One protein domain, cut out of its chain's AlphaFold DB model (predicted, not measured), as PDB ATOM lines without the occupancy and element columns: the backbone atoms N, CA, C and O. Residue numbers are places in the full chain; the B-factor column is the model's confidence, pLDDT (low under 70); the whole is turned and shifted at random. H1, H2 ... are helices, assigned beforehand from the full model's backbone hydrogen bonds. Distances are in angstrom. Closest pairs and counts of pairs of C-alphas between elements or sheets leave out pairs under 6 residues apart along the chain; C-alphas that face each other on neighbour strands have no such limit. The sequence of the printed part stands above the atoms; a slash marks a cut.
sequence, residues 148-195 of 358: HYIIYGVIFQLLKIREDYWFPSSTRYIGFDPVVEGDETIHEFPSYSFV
ATOM      1  N   HIS A 148     199.968 133.860 163.675       93.56
ATOM      2  CA  HIS A 148     199.559 134.529 162.444       93.56
ATOM      3  C   HIS A 148     200.704 134.558 161.429       93.56
ATOM      4  O   HIS A 148     200.494 134.220 160.270       93.56
ATOM      5  N   TYR A 149     201.933 134.864 161.862       91.75
ATOM      6  CA  TYR A 149     203.097 134.844 160.971       91.75
ATOM      7  C   TYR A 149     203.346 133.461 160.354       91.75
ATOM      8  O   TYR A 149     203.606 133.358 159.161       91.75
ATOM      9  N   ILE A 150     203.230 132.388 161.137       92.44
ATOM     10  CA  ILE A 150     203.453 131.025 160.635       92.44
ATOM     11  C   ILE A 150     202.382 130.662 159.600       92.44
ATOM     12  O   ILE A 150     202.693 130.115 158.546       92.44
ATOM     13  N   ILE A 151     201.121 130.991 159.872       93.38
ATOM     14  CA  ILE A 151     200.006 130.644 158.987       93.38
ATOM     15  C   ILE A 151     200.028 131.514 157.723       93.38
ATOM     16  O   ILE A 151     200.092 130.989 156.616       93.38
ATOM     17  N   TYR A 152     200.025 132.836 157.876       93.12
ATOM     18  CA  TYR A 152     199.875 133.778 156.766       93.12
ATOM     19  C   TYR A 152     201.201 134.117 156.084       93.12
ATOM     20  O   TYR A 152     201.247 134.260 154.867       93.12
ATOM     21  N   GLY A 153     202.278 134.262 156.854       91.69
ATOM     22  CA  GLY A 153     203.594 134.656 156.345       91.69
ATOM     23  C   GLY A 153     204.436 133.492 155.829       91.69
ATOM     24  O   GLY A 153     205.314 133.713 155.005       91.69
ATOM     25  N   VAL A 154     204.172 132.257 156.274       93.75
ATOM     26  CA  VAL A 154     204.923 131.071 155.831       93.75
ATOM     27  C   VAL A 154     204.030 130.113 155.049       93.75
ATOM     28  O   VAL A 154     204.261 129.900 153.863       93.75
ATOM     29  N   ILE A 155     202.992 129.544 155.669       95.06
ATOM     30  CA  ILE A 155     202.185 128.487 155.037       95.06
ATOM     31  C   ILE A 155     201.413 129.020 153.822       95.06
ATOM     32  O   ILE A 155     201.487 128.425 152.750       95.06
ATOM     33  N   PHE A 156     200.700 130.140 153.950       94.81
ATOM     34  CA  PHE A 156     199.931 130.705 152.834       94.81
ATOM     35  C   PHE A 156     200.816 131.196 151.689       94.81
ATOM     36  O   PHE A 156     200.420 131.038 150.536       94.81
ATOM     37  N   GLN A 157     202.019 131.698 151.981       93.75
ATOM     38  CA  GLN A 157     202.998 132.031 150.943       93.75
ATOM     39  C   GLN A 157     203.500 130.786 150.212       93.75
ATOM     40  O   GLN A 157     203.500 130.751 148.984       93.75
ATOM     41  N   LEU A 158     203.864 129.728 150.945       95.12
ATOM     42  CA  LEU A 158     204.306 128.462 150.349       95.12
ATOM     43  C   LEU A 158     203.226 127.829 149.464       95.12
ATOM     44  O   LEU A 158     203.535 127.264 148.416       95.12
ATOM     45  N   LEU A 159     201.962 127.941 149.874       96.44
ATOM     46  CA  LEU A 159     200.807 127.462 149.116       96.44
ATOM     47  C   LEU A 159     200.343 128.437 148.020       96.44
ATOM     48  O   LEU A 159     199.383 128.124 147.320       96.44
ATOM     49  N   LYS A 160     200.998 129.598 147.865       94.06
ATOM     50  CA  LYS A 160     200.618 130.670 146.925       94.06
ATOM     51  C   LYS A 160     199.166 131.143 147.082       94.06
ATOM     52  O   LYS A 160     198.516 131.530 146.117       94.06
ATOM     53  N   ILE A 161     198.650 131.088 148.310       92.81
ATOM     54  CA  ILE A 161     197.323 131.603 148.681       92.81
ATOM     55  C   ILE A 161     197.399 133.119 148.892       92.81
ATOM     56  O   ILE A 161     196.468 133.842 148.547       92.81
ATOM     57  N   ARG A 162     198.508 133.598 149.467       86.75
ATOM     58  CA  ARG A 162     198.770 135.015 149.738       86.75
ATOM     59  C   ARG A 162     200.263 135.285 149.641       86.75
ATOM     60  O   ARG A 162     201.032 134.508 150.192       86.75
ATOM     61  N   GLU A 163     200.665 136.376 148.998       86.19
ATOM     62  CA  GLU A 163     202.086 136.707 148.777       86.19
ATOM     63  C   GLU A 163     202.520 138.020 149.461       86.19
ATOM     64  O   GLU A 163     203.710 138.270 149.630       86.19
ATOM     65  N   ASP A 164     201.577 138.836 149.936       88.50
ATOM     66  CA  ASP A 164     201.788 140.207 150.418       88.50
ATOM     67  C   ASP A 164     201.836 140.331 151.954       88.50
ATOM     68  O   ASP A 164     201.286 141.259 152.546       88.50
ATOM     69  N   TYR A 165     202.499 139.395 152.641       91.44
ATOM     70  CA  TYR A 165     202.590 139.471 154.102       91.44
ATOM     71  C   TYR A 165     203.415 140.679 154.558       91.44
ATOM     72  O   TYR A 165     204.588 140.818 154.204       91.44
ATOM     73  N   TRP A 166     202.837 141.490 155.445       92.00
ATOM     74  CA  TRP A 166     203.521 142.617 156.069       92.00
ATOM     75  C   TRP A 166     203.489 142.524 157.600       92.00
ATOM     76  O   TRP A 166     202.569 141.969 158.197       92.00
ATOM     77  N   PHE A 167     204.511 143.069 158.265       90.75
ATOM     78  CA  PHE A 167     204.683 142.981 159.723       90.75
ATOM     79  C   PHE A 167     203.424 143.375 160.543       90.75
ATOM     80  O   PHE A 167     203.010 142.584 161.399       90.75
ATOM     81  N   PRO A 168     202.746 144.512 160.273       92.69
ATOM     82  CA  PRO A 168     201.496 144.915 160.923       92.69
ATOM     83  C   PRO A 168     200.314 143.962 160.739       92.69
ATOM     84  O   PRO A 168     199.398 144.006 161.558       92.69
ATOM     85  N   SER A 169     200.323 143.086 159.729       93.31
ATOM     86  CA  SER A 169     199.254 142.100 159.530       93.31
ATOM     87  C   SER A 169     199.147 141.134 160.714       93.31
ATOM     88  O   SER A 169     198.064 140.655 161.019       93.31
ATOM     89  N   SER A 170     200.245 140.896 161.449       93.31
ATOM     90  CA  SER A 170     200.239 140.046 162.653       93.31
ATOM     91  C   SER A 170     199.379 140.564 163.807       93.31
ATOM     92  O   SER A 170     199.028 139.777 164.688       93.31
ATOM     93  N   THR A 171     199.023 141.851 163.810       93.50
ATOM     94  CA  THR A 171     198.185 142.473 164.848       93.50
ATOM     95  C   THR A 171     196.858 142.998 164.314       93.50
ATOM     96  O   THR A 171     196.012 143.395 165.108       93.50
ATOM     97  N   ARG A 172     196.667 142.981 162.988       93.44
ATOM     98  CA  ARG A 172     195.510 143.532 162.268       93.44
ATOM     99  C   ARG A 172     194.942 142.490 161.314       93.44
ATOM    100  O   ARG A 172     195.091 142.600 160.101       93.44
ATOM    101  N   TYR A 173     194.338 141.452 161.880       92.56
ATOM    102  CA  TYR A 173     193.694 140.390 161.101       92.56
ATOM    103  C   TYR A 173     192.254 140.131 161.546       92.56
ATOM    104  O   TYR A 173     191.409 139.847 160.703       92.56
ATOM    105  N   ILE A 174     191.940 140.294 162.836       93.69
ATOM    106  CA  ILE A 174     190.564 140.223 163.348       93.69
ATOM    107  C   ILE A 174     189.776 141.401 162.771       93.69
ATOM    108  O   ILE A 174     190.193 142.539 162.952       93.69
ATOM    109  N   GLY A 175     188.739 141.082 161.988       91.75
ATOM    110  CA  GLY A 175     187.912 142.007 161.197       91.75
ATOM    111  C   GLY A 175     188.639 143.005 160.283       91.75
ATOM    112  O   GLY A 175     187.998 143.889 159.727       91.75
ATOM    113  N   PHE A 176     189.944 142.834 160.061       91.88
ATOM    114  CA  PHE A 176     190.690 143.469 158.967       91.88
ATOM    115  C   PHE A 176     190.821 142.546 157.751       91.88
ATOM    116  O   PHE A 176     190.978 143.023 156.629       91.88
ATOM    117  N   ASP A 177     190.779 141.228 157.967       89.25
ATOM    118  CA  ASP A 177     191.026 140.232 156.927       89.25
ATOM    119  C   ASP A 177     190.117 138.992 157.093       89.25
ATOM    120  O   ASP A 177     190.472 138.053 157.819       89.25
ATOM    121  N   PRO A 178     188.928 138.978 156.450       89.50
ATOM    122  CA  PRO A 178     188.346 140.065 155.658       89.50
ATOM    123  C   PRO A 178     187.844 141.213 156.544       89.50
ATOM    124  O   PRO A 178     187.644 141.042 157.748       89.50
ATOM    125  N   VAL A 179     187.610 142.372 155.926       92.12
ATOM    126  CA  VAL A 179     187.079 143.548 156.622       92.12
ATOM    127  C   VAL A 179     185.673 143.264 157.148       92.12
ATOM    128  O   VAL A 179     184.787 142.865 156.390       92.12
ATOM    129  N   VAL A 180     185.470 143.490 158.443       91.31
ATOM    130  CA  VAL A 180     184.173 143.422 159.119       91.31
ATOM    131  C   VAL A 180     183.945 144.765 159.797       91.31
ATOM    132  O   VAL A 180     184.673 145.131 160.716       91.31
ATOM    133  N   GLU A 181     182.936 145.504 159.334       88.50
ATOM    134  CA  GLU A 181     182.626 146.834 159.861       88.50
ATOM    135  C   GLU A 181     182.367 146.767 161.376       88.50
ATOM    136  O   GLU A 181     181.497 146.031 161.849       88.50
ATOM    137  N   GLY A 182     183.160 147.522 162.138       85.50
ATOM    138  CA  GLY A 182     183.100 147.566 163.598       85.50
ATOM    139  C   GLY A 182     183.920 146.501 164.344       85.50
ATOM    140  O   GLY A 182     183.977 146.584 165.570       85.50
ATOM    141  N   ASP A 183     184.568 145.540 163.669       86.12
ATOM    142  CA  ASP A 183     185.460 144.536 164.295       86.12
ATOM    143  C   ASP A 183     186.941 144.772 163.953       86.12
ATOM    144  O   ASP A 183     187.681 143.856 163.619       86.12
ATOM    145  N   GLU A 184     187.412 146.014 164.024       89.12
ATOM    146  CA  GLU A 184     188.785 146.402 163.654       89.12
ATOM    147  C   GLU A 184     189.762 146.191 164.822       89.12
ATOM    148  O   GLU A 184     190.489 147.090 165.257       89.12
ATOM    149  N   THR A 185     189.749 144.981 165.381       90.31
ATOM    150  CA  THR A 185     190.483 144.666 166.605       90.31
ATOM    151  C   THR A 185     191.990 144.626 166.347       90.31
ATOM    152  O   THR A 185     192.499 143.776 165.612       90.31
ATOM    153  N   ILE A 186     192.725 145.509 167.026       90.88
ATOM    154  CA  ILE A 186     194.191 145.479 167.079       90.88
ATOM    155  C   ILE A 186     194.623 144.638 168.279       90.88
ATOM    156  O   ILE A 186     194.248 144.926 169.416       90.88
ATOM    157  N   HIS A 187     195.440 143.612 168.039       89.69
ATOM    158  CA  HIS A 187     195.971 142.756 169.099       89.69
ATOM    159  C   HIS A 187     197.499 142.696 169.060       89.69
ATOM    160  O   HIS A 187     198.096 141.862 168.373       89.69
ATOM    161  N   GLU A 188     198.143 143.549 169.849       90.69
ATOM    162  CA  GLU A 188     199.597 143.557 169.979       90.69
ATOM    163  C   GLU A 188     200.116 142.496 170.957       90.69
ATOM    164  O   GLU A 188     199.415 142.009 171.843       90.69
ATOM    165  N   PHE A 189     201.379 142.120 170.779       91.69
ATOM    166  CA  PHE A 189     202.125 141.232 171.668       91.69
ATOM    167  C   PHE A 189     203.528 141.817 171.883       91.69
ATOM    168  O   PHE A 189     203.976 142.614 171.057       91.69
ATOM    169  N   PRO A 190     204.250 141.452 172.960       94.19
ATOM    170  CA  PRO A 190     205.401 142.234 173.411       94.19
ATOM    171  C   PRO A 190     206.467 142.476 172.334       94.19
ATOM    172  O   PRO A 190     206.876 143.615 172.130       94.19
ATOM    173  N   SER A 191     206.867 141.440 171.589       93.62
ATOM    174  CA  SER A 191     207.867 141.583 170.523       93.62
ATOM    175  C   SER A 191     207.413 142.523 169.399       93.62
ATOM    176  O   SER A 191     208.235 143.289 168.894       93.62
ATOM    177  N   TYR A 192     206.118 142.543 169.057       94.56
ATOM    178  CA  TYR A 192     205.558 143.506 168.109       94.56
ATOM    179  C   TYR A 192     205.741 144.936 168.619       94.56
ATOM    180  O   TYR A 192     206.316 145.760 167.911       94.56
ATOM    181  N   SER A 193     205.334 145.218 169.859       93.88
ATOM    182  CA  SER A 193     205.420 146.564 170.440       93.88
ATOM    183  C   SER A 193     206.876 147.013 170.658       93.88
ATOM    184  O   SER A 193     207.199 148.186 170.464       93.88
ATOM    185  N   PHE A 194     207.798 146.097 170.985       94.06
ATOM    186  CA  PHE A 194     209.230 146.410 171.110       94.06
ATOM    187  C   PHE A 194     209.860 146.792 169.766       94.06
ATOM    188  O   PHE A 194     210.640 147.749 169.699       94.06
ATOM    189  N   VAL A 195     209.499 146.082 168.692       93.38
ATOM    190  CA  VAL A 195     209.948 146.395 167.329       93.38
ATOM    191  C   VAL A 195     209.295 147.680 166.827       93.38
ATOM    192  O   VAL A 195     210.010 148.576 166.376       93.38
TER     193      VAL A 195
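Overview. This is residues 148 to 195 of the 358 residues of the protein "Uncharacterized membrane protein (DUF2298)" of Ruminococcus sp. SR1/5 (UniProt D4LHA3). The longest helix, H1, lies at one side of a flat, open frame, and the short H2 and H3 are strung after it with no packed helical core. Between H2 and H3 a long loop, residues 171 to 189, reaches away to Gly 182 and folds back toward H3. The 48 printed residues hold three named helices, H1, H2, H3 in chain order, and no named strand; the class is all helix, though the helices hold 21 of the 48. It is only just compact, close to loose, with a radius of gyration of the C-alphas of 11.5 A and spans of 29 by 29 by 13 A.

Along the chain. H1, residues 148 to 158, is 14.3 A long from C-alpha 148 at (199.559, 134.529, 162.444). H2, residues 167 to 170, is 6.1 A long. H3, residues 190 to 195, is 8.7 A long, ending with C-alpha 195 at (209.948, 146.395, 167.329).

Arrangement. H1 and H2 are close but not clearly touching; their closest C-alphas, of His 148 and Ser 170, are 5.6 A apart. H1 and H3 are apart. H2 and H3 are only just apart, at 8.4 A. Every O i to N i+4 pair is within hydrogen-bond range in H3, and 5 of 7 in H1; H2 is too short for such a pair.

Size, cuts and confidence. The farthest C-alphas, of Leu 158 and Gly 182, are 31.5 A apart. The printed part has no cut. The link from H1 to H2 is short, and that from H2 to H3 is long. No printed residue is under 70 in pLDDT.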